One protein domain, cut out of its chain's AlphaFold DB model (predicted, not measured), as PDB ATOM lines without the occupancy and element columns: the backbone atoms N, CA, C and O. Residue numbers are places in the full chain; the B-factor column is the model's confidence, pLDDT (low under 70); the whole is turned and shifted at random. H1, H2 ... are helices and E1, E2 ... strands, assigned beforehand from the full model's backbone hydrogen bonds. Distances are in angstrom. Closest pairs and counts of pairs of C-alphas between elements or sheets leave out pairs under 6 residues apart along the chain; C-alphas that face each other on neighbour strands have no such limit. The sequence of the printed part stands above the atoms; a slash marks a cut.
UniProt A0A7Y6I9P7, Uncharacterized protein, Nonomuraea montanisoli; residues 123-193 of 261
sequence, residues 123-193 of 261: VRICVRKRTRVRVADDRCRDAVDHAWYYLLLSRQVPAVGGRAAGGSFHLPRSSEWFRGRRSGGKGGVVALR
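What this domain is: This is residues 123 to 193 of the 261 residues of an uncharacterized protein of Nonomuraea montanisoli (UniProt A0A7Y6I9P7). With little regular structure, this is a rounded body in which strands E1 and E2 run through the middle, E3 extends their small twisted sheet, and loops and two short helices surround it. The 71 printed residues hold E1, H1, E2, E3, H2 in order; the mixed sheet runs E2, E1, E3. The class is mixed, with 25 residues in named elements; the whole is compact, radius of gyration of the C-alphas 10.7 A, spanning 28 by 25 by 20 A.

Where its parts are: E1, residues 123 to 128, starts at C-alpha 123 (-24.444, 36.079, 71.482) and is 16.0 A long. H1 is residues 137 to 140, E2 146 to 152 (19.4 A), E3 177 to 180, and H2 187 to 190, ending at C-alpha 190 (-19.240, 34.400, 65.257).

How they stand to each other: E1 is antiparallel to E2 (N 123 to O 151, 2.7 A) and parallel to E3 (N 124 to O 178, 2.8 A). H1 is on the sheet over E1, height 6.9 A; the closest C-alphas, Cys 126 and Asp 137, are 5.0 A apart. H2 is on it at 7.9 A, only just over E1, with 3 of its C-alphas there. H1 and H2 are apart; each is too short for an O i to N i+4 pair, and its one O i to N i+3 pair is within range.

The domain as a whole: The printed part has no cut. The E2 to E3 link, residues 153 to 176, is long; Ser 174 and Ser 175 are under 70 in pLDDT.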
ATOM      1  N   VAL A 123     -24.364  37.375  72.143       92.88
ATOM      2  CA  VAL A 123     -24.444  36.079  71.482       92.88
ATOM      3  C   VAL A 123     -25.163  35.114  72.413       92.88
ATOM      4  O   VAL A 123     -24.687  34.851  73.517       92.88
ATOM      5  N   ARG A 124     -26.289  34.561  71.969       94.31
ATOM      6  CA  ARG A 124     -26.929  33.431  72.635       94.31
ATOM      7  C   ARG A 124     -26.276  32.126  72.197       94.31
ATOM      8  O   ARG A 124     -26.014  31.907  71.011       94.31
ATOM      9  N   ILE A 125     -26.064  31.243  73.159       96.06
ATOM     10  CA  ILE A 125     -25.650  29.858  72.948       96.06
ATOM     11  C   ILE A 125     -26.469  28.942  73.849       96.06
ATOM     12  O   ILE A 125     -26.879  29.347  74.937       96.06
ATOM     13  N   CYS A 126     -26.697  27.705  73.421       97.12
ATOM     14  CA  CYS A 126     -27.318  26.711  74.285       97.12
ATOM     15  C   CYS A 126     -26.273  26.056  75.197       97.12
ATOM     16  O   CYS A 126     -25.234  25.590  74.722       97.12
ATOM     17  N   VAL A 127     -26.527  26.004  76.507       97.44
ATOM     18  CA  VAL A 127     -25.624  25.369  77.480       97.44
ATOM     19  C   VAL A 127     -26.382  24.456  78.436       97.44
ATOM     20  O   VAL A 127     -27.562  24.663  78.712       97.44
ATOM     21  N   ARG A 128     -25.683  23.478  79.021       96.81
ATOM     22  CA  ARG A 128     -26.171  22.755  80.207       96.81
ATOM     23  C   ARG A 128     -26.189  23.698  81.410       96.81
ATOM     24  O   ARG A 128     -25.143  24.260  81.742       96.81
ATOM     25  N   LYS A 129     -27.321  23.824  82.112       93.75
ATOM     26  CA  LYS A 129     -27.508  24.785  83.224       93.75
ATOM     27  C   LYS A 129     -26.417  24.673  84.294       93.75
ATOM     28  O   LYS A 129     -25.792  25.661  84.662       93.75
ATOM     29  N   ARG A 130     -26.133  23.445  84.746       93.19
ATOM     30  CA  ARG A 130     -25.192  23.183  85.850       93.19
ATOM     31  C   ARG A 130     -23.727  23.428  85.477       93.19
ATOM     32  O   ARG A 130     -22.965  23.933  86.293       93.19
ATOM     33  N   THR A 131     -23.307  23.031  84.276       95.62
ATOM     34  CA  THR A 131     -21.879  23.035  83.901       95.62
ATOM     35  C   THR A 131     -21.487  24.215  83.022       95.62
ATOM     36  O   THR A 131     -20.296  24.506  82.904       95.62
ATOM     37  N   ARG A 132     -22.464  24.895  82.406       95.94
ATOM     38  CA  ARG A 132     -22.269  25.893  81.342       95.94
ATOM     39  C   ARG A 132     -21.482  25.357  80.145       95.94
ATOM     40  O   ARG A 132     -20.916  26.128  79.376       95.94
ATOM     41  N   VAL A 133     -21.434  24.037  79.975       97.44
ATOM     42  CA  VAL A 133     -20.872  23.426  78.770       97.44
ATOM     43  C   VAL A 133     -21.845  23.668  77.629       97.44
ATOM     44  O   VAL A 133     -23.026  23.324  77.733       97.44
ATOM     45  N   ARG A 134     -21.339  24.278  76.558       97.50
ATOM     46  CA  ARG A 134     -22.095  24.543  75.347       97.50
ATOM     47  C   ARG A 134     -22.499  23.237  74.683       97.50
ATOM     48  O   ARG A 134     -21.687  22.329  74.524       97.50
ATOM     49  N   VAL A 135     -23.747  23.175  74.253       96.62
ATOM     50  CA  VAL A 135     -24.307  22.082  73.462       96.62
ATOM     51  C   VAL A 135     -24.826  22.630  72.132       96.62
ATOM     52  O   VAL A 135     -24.712  23.823  71.851       96.62
ATOM     53  N   ALA A 136     -25.359  21.749  71.290       94.81
ATOM     54  CA  ALA A 136     -26.032  22.166  70.072       94.81
ATOM     55  C   ALA A 136     -27.324  22.951  70.396       94.81
ATOM     56  O   ALA A 136     -28.006  22.669  71.383       94.81
ATOM     57  N   ASP A 137     -27.610  23.979  69.594       93.06
ATOM     58  CA  ASP A 137     -28.672  24.967  69.835       93.06
ATOM     59  C   ASP A 137     -30.084  24.359  69.900       93.06
ATOM     60  O   ASP A 137     -30.953  24.876  70.602       93.06
ATOM     61  N   ASP A 138     -30.311  23.257  69.186       92.00
ATOM     62  CA  ASP A 138     -31.555  22.481  69.169       92.00
ATOM     63  C   ASP A 138     -31.929  21.945  70.556       92.00
ATOM     64  O   ASP A 138     -33.110  21.871  70.887       92.00
ATOM     65  N   ARG A 139     -30.941  21.676  71.418       94.62
ATOM     66  CA  ARG A 139     -31.179  21.175  72.780       94.62
ATOM     67  C   ARG A 139     -31.912  22.167  73.678       94.62
ATOM     68  O   ARG A 139     -32.531  21.741  74.641       94.62
ATOM     69  N   CYS A 140     -31.878  23.464  73.380       94.00
ATOM     70  CA  CYS A 140     -32.558  24.480  74.186       94.00
ATOM     71  C   CYS A 140     -34.003  24.754  73.751       94.00
ATOM     72  O   CYS A 140     -34.628  25.646  74.323       94.00
ATOM     73  N   ARG A 141     -34.533  24.039  72.748       89.19
ATOM     74  CA  ARG A 141     -35.950  24.155  72.370       89.19
ATOM     75  C   ARG A 141     -36.868  23.481  73.393       89.19
ATOM     76  O   ARG A 141     -37.846  24.097  73.788       89.19
ATOM     77  N   ASP A 142     -36.481  22.302  73.890       78.38
ATOM     78  CA  ASP A 142     -37.405  21.419  74.623       78.38
ATOM     79  C   ASP A 142     -36.839  20.842  75.939       78.38
ATOM     80  O   ASP A 142     -37.447  19.960  76.542       78.38
ATOM     81  N   ALA A 143     -35.663  21.286  76.405       79.75
ATOM     82  CA  ALA A 143     -34.969  20.604  77.505       79.75
ATOM     83  C   ALA A 143     -35.019  21.326  78.862       79.75
ATOM     84  O   ALA A 143     -34.730  22.515  78.992       79.75
ATOM     85  N   VAL A 144     -35.268  20.539  79.912       86.62
ATOM     86  CA  VAL A 144     -35.317  20.982  81.316       86.62
ATOM     87  C   VAL A 144     -33.924  21.328  81.865       86.62
ATOM     88  O   VAL A 144     -33.788  22.234  82.691       86.62
ATOM     89  N   ASP A 145     -32.871  20.650  81.408       94.50
ATOM     90  CA  ASP A 145     -31.493  20.777  81.906       94.50
ATOM     91  C   ASP A 145     -30.603  21.714  81.068       94.50
ATOM     92  O   ASP A 145     -29.443  21.962  81.423       94.50
ATOM     93  N   HIS A 146     -31.157  22.292  80.002       95.44
ATOM     94  CA  HIS A 146     -30.476  23.243  79.129       95.44
ATOM     95  C   HIS A 146     -31.112  24.627  79.214       95.44
ATOM     96  O   HIS A 146     -32.284  24.783  79.548       95.44
ATOM     97  N   ALA A 147     -30.317  25.657  78.957       95.38
ATOM     98  CA  ALA A 147     -30.802  27.024  78.885       95.38
ATOM     99  C   ALA A 147     -29.968  27.845  77.909       95.38
ATOM    100  O   ALA A 147     -28.783  27.577  77.686       95.38
ATOM    101  N   TRP A 148     -30.599  28.877  77.362       95.31
ATOM    102  CA  TRP A 148     -29.890  29.914  76.634       95.31
ATOM    103  C   TRP A 148     -28.992  30.695  77.586       95.31
ATOM    104  O   TRP A 148     -29.418  31.120  78.659       95.31
ATOM    105  N   TYR A 149     -27.745  30.880  77.173       95.44
ATOM    106  CA  TYR A 149     -26.753  31.682  77.870       95.44
ATOM    107  C   TYR A 149     -26.262  32.782  76.934       95.44
ATOM    108  O   TYR A 149     -25.893  32.518  75.788       95.44
ATOM    109  N   TYR A 150     -26.282  34.016  77.421       93.81
ATOM    110  CA  TYR A 150     -26.074  35.230  76.644       93.81
ATOM    111  C   TYR A 150     -24.723  35.851  76.991       93.81
ATOM    112  O   TYR A 150     -24.529  36.407  78.075       93.81
ATOM    113  N   LEU A 151     -23.785  35.754  76.055       92.25
ATOM    114  CA  LEU A 151     -22.425  36.278  76.147       92.25
ATOM    115  C   LEU A 151     -22.351  37.652  75.482       92.25
ATOM    116  O   LEU A 151     -22.966  37.854  74.446       92.25
ATOM    117  N   LEU A 152     -21.575  38.591  76.020       88.50
ATOM    118  CA  LEU A 152     -21.319  39.865  75.330       88.50
ATOM    119  C   LEU A 152     -20.558  39.620  74.014       88.50
ATOM    120  O   LEU A 152     -19.685  38.752  73.974       88.50
ATOM    121  N   LEU A 153     -20.819  40.407  72.963       88.56
ATOM    122  CA  LEU A 153     -20.085  40.291  71.686       88.56
ATOM    123  C   LEU A 153     -18.565  40.463  71.831       88.56
ATOM    124  O   LEU A 153     -17.795  39.903  71.052       88.56
ATOM    125  N   SER A 154     -18.123  41.206  72.844       87.19
ATOM    126  CA  SER A 154     -16.705  41.400  73.168       87.19
ATOM    127  C   SER A 154     -16.033  40.165  73.778       87.19
ATOM    128  O   SER A 154     -14.820  40.164  73.988       87.19
ATOM    129  N   ARG A 155     -16.790  39.109  74.098       90.06
ATOM    130  CA  ARG A 155     -16.284  37.897  74.750       90.06
ATOM    131  C   ARG A 155     -16.021  36.776  73.753       90.06
ATOM    132  O   ARG A 155     -16.548  36.744  72.644       90.06
ATOM    133  N   GLN A 156     -15.208  35.822  74.195       94.81
ATOM    134  CA  GLN A 156     -15.025  34.556  73.502       94.81
ATOM    135  C   GLN A 156     -16.286  33.699  73.660       94.81
ATOM    136  O   GLN A 156     -16.718  33.398  74.773       94.81
ATOM    137  N   VAL A 157     -16.843  33.270  72.536       95.94
ATOM    138  CA  VAL A 157     -17.903  32.273  72.465       95.94
ATOM    139  C   VAL A 157     -17.241  30.896  72.381       95.94
ATOM    140  O   VAL A 157     -16.441  30.664  71.473       95.94
ATOM    141  N   PRO A 158     -17.528  29.966  73.305       97.25
ATOM    142  CA  PRO A 158     -16.940  28.631  73.264       97.25
ATOM    143  C   PRO A 158     -17.487  27.827  72.082       97.25
ATOM    144  O   PRO A 158     -18.640  28.007  71.681       97.25
ATOM    145  N   ALA A 159     -16.690  26.893  71.563       96.62
ATOM    146  CA  ALA A 159     -17.185  25.841  70.679       96.62
ATOM    147  C   ALA A 159     -18.183  24.932  71.418       96.62
ATOM    148  O   ALA A 159     -18.227  24.917  72.652       96.62
ATOM    149  N   VAL A 160     -18.969  24.140  70.687       96.56
ATOM    150  CA  VAL A 160     -19.750  23.044  71.290       96.56
ATOM    151  C   VAL A 160     -18.812  22.108  72.070       96.56
ATOM    152  O   VAL A 160     -17.735  21.763  71.596       96.56
ATOM    153  N   GLY A 161     -19.199  21.739  73.294       97.12
ATOM    154  CA  GLY A 161     -18.360  21.007  74.251       97.12
ATOM    155  C   GLY A 161     -17.478  21.902  75.134       97.12
ATOM    156  O   GLY A 161     -17.050  21.475  76.204       97.12
ATOM    157  N   GLY A 162     -17.258  23.161  74.748       97.31
ATOM    158  CA  GLY A 162     -16.529  24.143  75.548       97.31
ATOM    159  C   GLY A 162     -17.379  24.748  76.667       97.31
ATOM    160  O   GLY A 162     -18.598  24.877  76.552       97.31
ATOM    161  N   ARG A 163     -16.735  25.154  77.766       97.38
ATOM    162  CA  ARG A 163     -17.407  25.827  78.888       97.38
ATOM    163  C   ARG A 163     -17.545  27.325  78.622       97.38
ATOM    164  O   ARG A 163     -16.561  27.999  78.339       97.38
ATOM    165  N   ALA A 164     -18.758  27.847  78.765       96.00
ATOM    166  CA  ALA A 164     -19.041  29.273  78.712       96.00
ATOM    167  C   ALA A 164     -18.753  29.955  80.059       96.00
ATOM    168  O   ALA A 164     -18.966  29.372  81.126       96.00
ATOM    169  N   ALA A 165     -18.305  31.209  80.006       92.62
ATOM    170  CA  ALA A 165     -18.049  32.046  81.176       92.62
ATOM    171  C   ALA A 165     -18.364  33.516  80.868       92.62
ATOM    172  O   ALA A 165     -18.289  33.938  79.714       92.62
ATOM    173  N   GLY A 166     -18.694  34.294  81.902       88.19
ATOM    174  CA  GLY A 166     -18.934  35.737  81.772       88.19
ATOM    175  C   GLY A 166     -20.162  36.101  80.930       88.19
ATOM    176  O   GLY A 166     -20.181  37.172  80.324       88.19
ATOM    177  N   GLY A 167     -21.143  35.198  80.847       91.38
ATOM    178  CA  GLY A 167     -22.458  35.457  80.260       91.38
ATOM    179  C   GLY A 167     -23.546  35.493  81.323       91.38
ATOM    180  O   GLY A 167     -23.252  35.511  82.517       91.38
ATOM    181  N   SER A 168     -24.798  35.475  80.872       92.00
ATOM    182  CA  SER A 168     -25.988  35.497  81.723       92.00
ATOM    183  C   SER A 168     -27.040  34.516  81.226       92.00
ATOM    184  O   SER A 168     -27.195  34.358  80.018       92.00
ATOM    185  N   PHE A 169     -27.787  33.878  82.125       92.69
ATOM    186  CA  PHE A 169     -29.007  33.141  81.772       92.69
ATOM    187  C   PHE A 169     -30.213  34.063  81.559       92.69
ATOM    188  O   PHE A 169     -31.255  33.617  81.082       92.69
ATOM    189  N   HIS A 170     -30.083  35.347  81.894       86.75
ATOM    190  CA  HIS A 170     -31.141  36.318  81.678       86.75
ATOM    191  C   HIS A 170     -31.174  36.764  80.220       86.75
ATOM    192  O   HIS A 170     -30.147  37.118  79.635       86.75
ATOM    193  N   LEU A 171     -32.377  36.746  79.648       83.38
ATOM    194  CA  LEU A 171     -32.635  37.258  78.311       83.38
ATOM    195  C   LEU A 171     -32.278  38.756  78.273       83.38
ATOM    196  O   LEU A 171     -32.825  39.517  79.076       83.38
ATOM    197  N   PRO A 172     -31.389  39.205  77.368       75.81
ATOM    198  CA  PRO A 172     -31.190  40.629  77.150       75.81
ATOM    199  C   PRO A 172     -32.507  41.261  76.701       75.81
ATOM    200  O   PRO A 172     -33.185  40.752  75.811       75.81
ATOM    201  N   ARG A 173     -32.869  42.382  77.328       70.56
ATOM    202  CA  ARG A 173     -34.080  43.136  76.977       70.56
ATOM    203  C   ARG A 173     -33.945  43.892  75.658       70.56
ATOM    204  O   ARG A 173     -34.955  44.224  75.044       70.56
ATOM    205  N   SER A 174     -32.718  44.160  75.209       66.06
ATOM    206  CA  SER A 174     -32.480  44.571  73.832       66.06
ATOM    207  C   SER A 174     -32.769  43.385  72.910       66.06
ATOM    208  O   SER A 174     -32.226  42.293  73.059       66.06
ATOM    209  N   SER A 175     -33.643  43.611  71.936       59.97
ATOM    210  CA  SER A 175     -34.098  42.627  70.948       59.97
ATOM    211  C   SER A 175     -32.999  42.130  69.997       59.97
ATOM    212  O   SER A 175     -33.259  41.264  69.165       59.97
ATOM    213  N   GLU A 176     -31.767  42.630  70.125       74.81
ATOM    214  CA  GLU A 176     -30.628  42.259  69.287       74.81
ATOM    215  C   GLU A 176     -29.694  41.280  70.002       74.81
ATOM    216  O   GLU A 176     -28.608  41.618  70.482       74.81
ATOM    217  N   TRP A 177     -30.120  40.022  70.052       86.12
ATOM    218  CA  TRP A 177     -29.209  38.912  70.294       86.12
ATOM    219  C   TRP A 177     -28.906  38.174  68.987       86.12
ATOM    220  O   TRP A 177     -29.721  38.095  68.068       86.12
ATOM    221  N   PHE A 178     -27.711  37.602  68.920       90.50
ATOM    222  CA  PHE A 178     -27.187  36.861  67.776       90.50
ATOM    223  C   PHE A 178     -27.038  35.390  68.147       90.50
ATOM    224  O   PHE A 178     -26.828  35.070  69.317       90.50
ATOM    225  N   ARG A 179     -27.104  34.471  67.183       91.19
ATOM    226  CA  ARG A 179     -26.689  33.078  67.434       91.19
ATOM    227  C   ARG A 179     -25.175  32.969  67.322       91.19
ATOM    228  O   ARG A 179     -24.579  33.608  66.468       91.19
ATOM    229  N   GLY A 180     -24.541  32.155  68.161       90.75
ATOM    230  CA  GLY A 180     -23.112  31.866  68.016       90.75
ATOM    231  C   GLY A 180     -22.858  30.706  67.053       90.75
ATOM    232  O   GLY A 180     -23.503  29.668  67.183       90.75
ATOM    233  N   ARG A 181     -21.858  30.791  66.171       92.56
ATOM    234  CA  ARG A 181     -21.381  29.632  65.376       92.56
ATOM    235  C   ARG A 181     -20.972  28.457  66.260       92.56
ATOM    236  O   ARG A 181     -20.413  28.679  67.334       92.56
ATOM    237  N   ARG A 182     -21.191  27.212  65.818       92.25
ATOM    238  CA  ARG A 182     -20.876  25.991  66.599       92.25
ATOM    239  C   ARG A 182     -19.387  25.845  66.923       92.25
ATOM    240  O   ARG A 182     -19.056  25.367  68.006       92.25
ATOM    241  N   SER A 183     -18.518  26.301  66.022       92.94
ATOM    242  CA  SER A 183     -17.060  26.319  66.183       92.94
ATOM    243  C   SER A 183     -16.570  27.260  67.288       92.94
ATOM    244  O   SER A 183     -15.456  27.096  67.776       92.94
ATOM    245  N   GLY A 184     -17.396  28.212  67.734       93.62
ATOM    246  CA  GLY A 184     -16.968  29.248  68.672       93.62
ATOM    247  C   GLY A 184     -15.975  30.233  68.044       93.62
ATOM    248  O   GLY A 184     -15.627  30.139  66.871       93.62
ATOM    249  N   GLY A 185     -15.553  31.230  68.817       93.50
ATOM    250  CA  GLY A 185     -14.696  32.319  68.343       93.50
ATOM    251  C   GLY A 185     -14.979  33.634  69.066       93.50
ATOM    252  O   GLY A 185     -15.724  33.670  70.044       93.50
ATOM    253  N   LYS A 186     -14.398  34.734  68.582       93.00
ATOM    254  CA  LYS A 186     -14.704  36.078  69.099       93.00
ATOM    255  C   LYS A 186     -16.170  36.413  68.812       93.00
ATOM    256  O   LYS A 186     -16.596  36.279  67.669       93.00
ATOM    257  N   GLY A 187     -16.924  36.861  69.816       86.25
ATOM    258  CA  GLY A 187     -18.378  37.038  69.734       86.25
ATOM    259  C   GLY A 187     -18.846  37.855  68.533       86.25
ATOM    260  O   GLY A 187     -19.675  37.366  67.779       86.25
ATOM    261  N   GLY A 188     -18.254  39.027  68.293       84.50
ATOM    262  CA  GLY A 188     -18.559  39.866  67.123       84.50
ATOM    263  C   GLY A 188     -18.336  39.196  65.760       84.50
ATOM    264  O   GLY A 188     -18.993  39.560  64.796       84.50
ATOM    265  N   VAL A 189     -17.446  38.204  65.677       85.50
ATOM    266  CA  VAL A 189     -17.116  37.482  64.432       85.50
ATOM    267  C   VAL A 189     -18.041  36.287  64.219       85.50
ATOM    268  O   VAL A 189     -18.378  35.932  63.093       85.50
ATOM    269  N   VAL A 190     -18.441  35.633  65.308       87.12
ATOM    270  CA  VAL A 190     -19.240  34.400  65.257       87.12
ATOM    271  C   VAL A 190     -20.723  34.625  65.516       87.12
ATOM    272  O   VAL A 190     -21.477  33.658  65.615       87.12
ATOM    273  N   ALA A 191     -21.122  35.883  65.663       88.38
ATOM    274  CA  ALA A 191     -22.497  36.320  65.781       88.38
ATOM    275  C   ALA A 191     -23.192  36.233  64.419       88.38
ATOM    276  O   ALA A 191     -22.871  36.967  63.493       88.38
ATOM    277  N   LEU A 192     -24.165  35.336  64.320       84.38
ATOM    278  CA  LEU A 192     -25.041  35.172  63.166       84.38
ATOM    279  C   LEU A 192     -26.339  35.934  63.424       84.38
ATOM    280  O   LEU A 192     -26.939  35.779  64.504       84.38
ATOM    281  N   ARG A 193     -26.793  36.750  62.463       78.06
ATOM    282  CA  ARG A 193     -28.110  37.383  62.588       78.06
ATOM    283  C   ARG A 193     -29.176  36.294  62.448       78.06
ATOM    284  O   ARG A 193     -29.003  35.377  61.653       78.06
TER     285      ARG A 193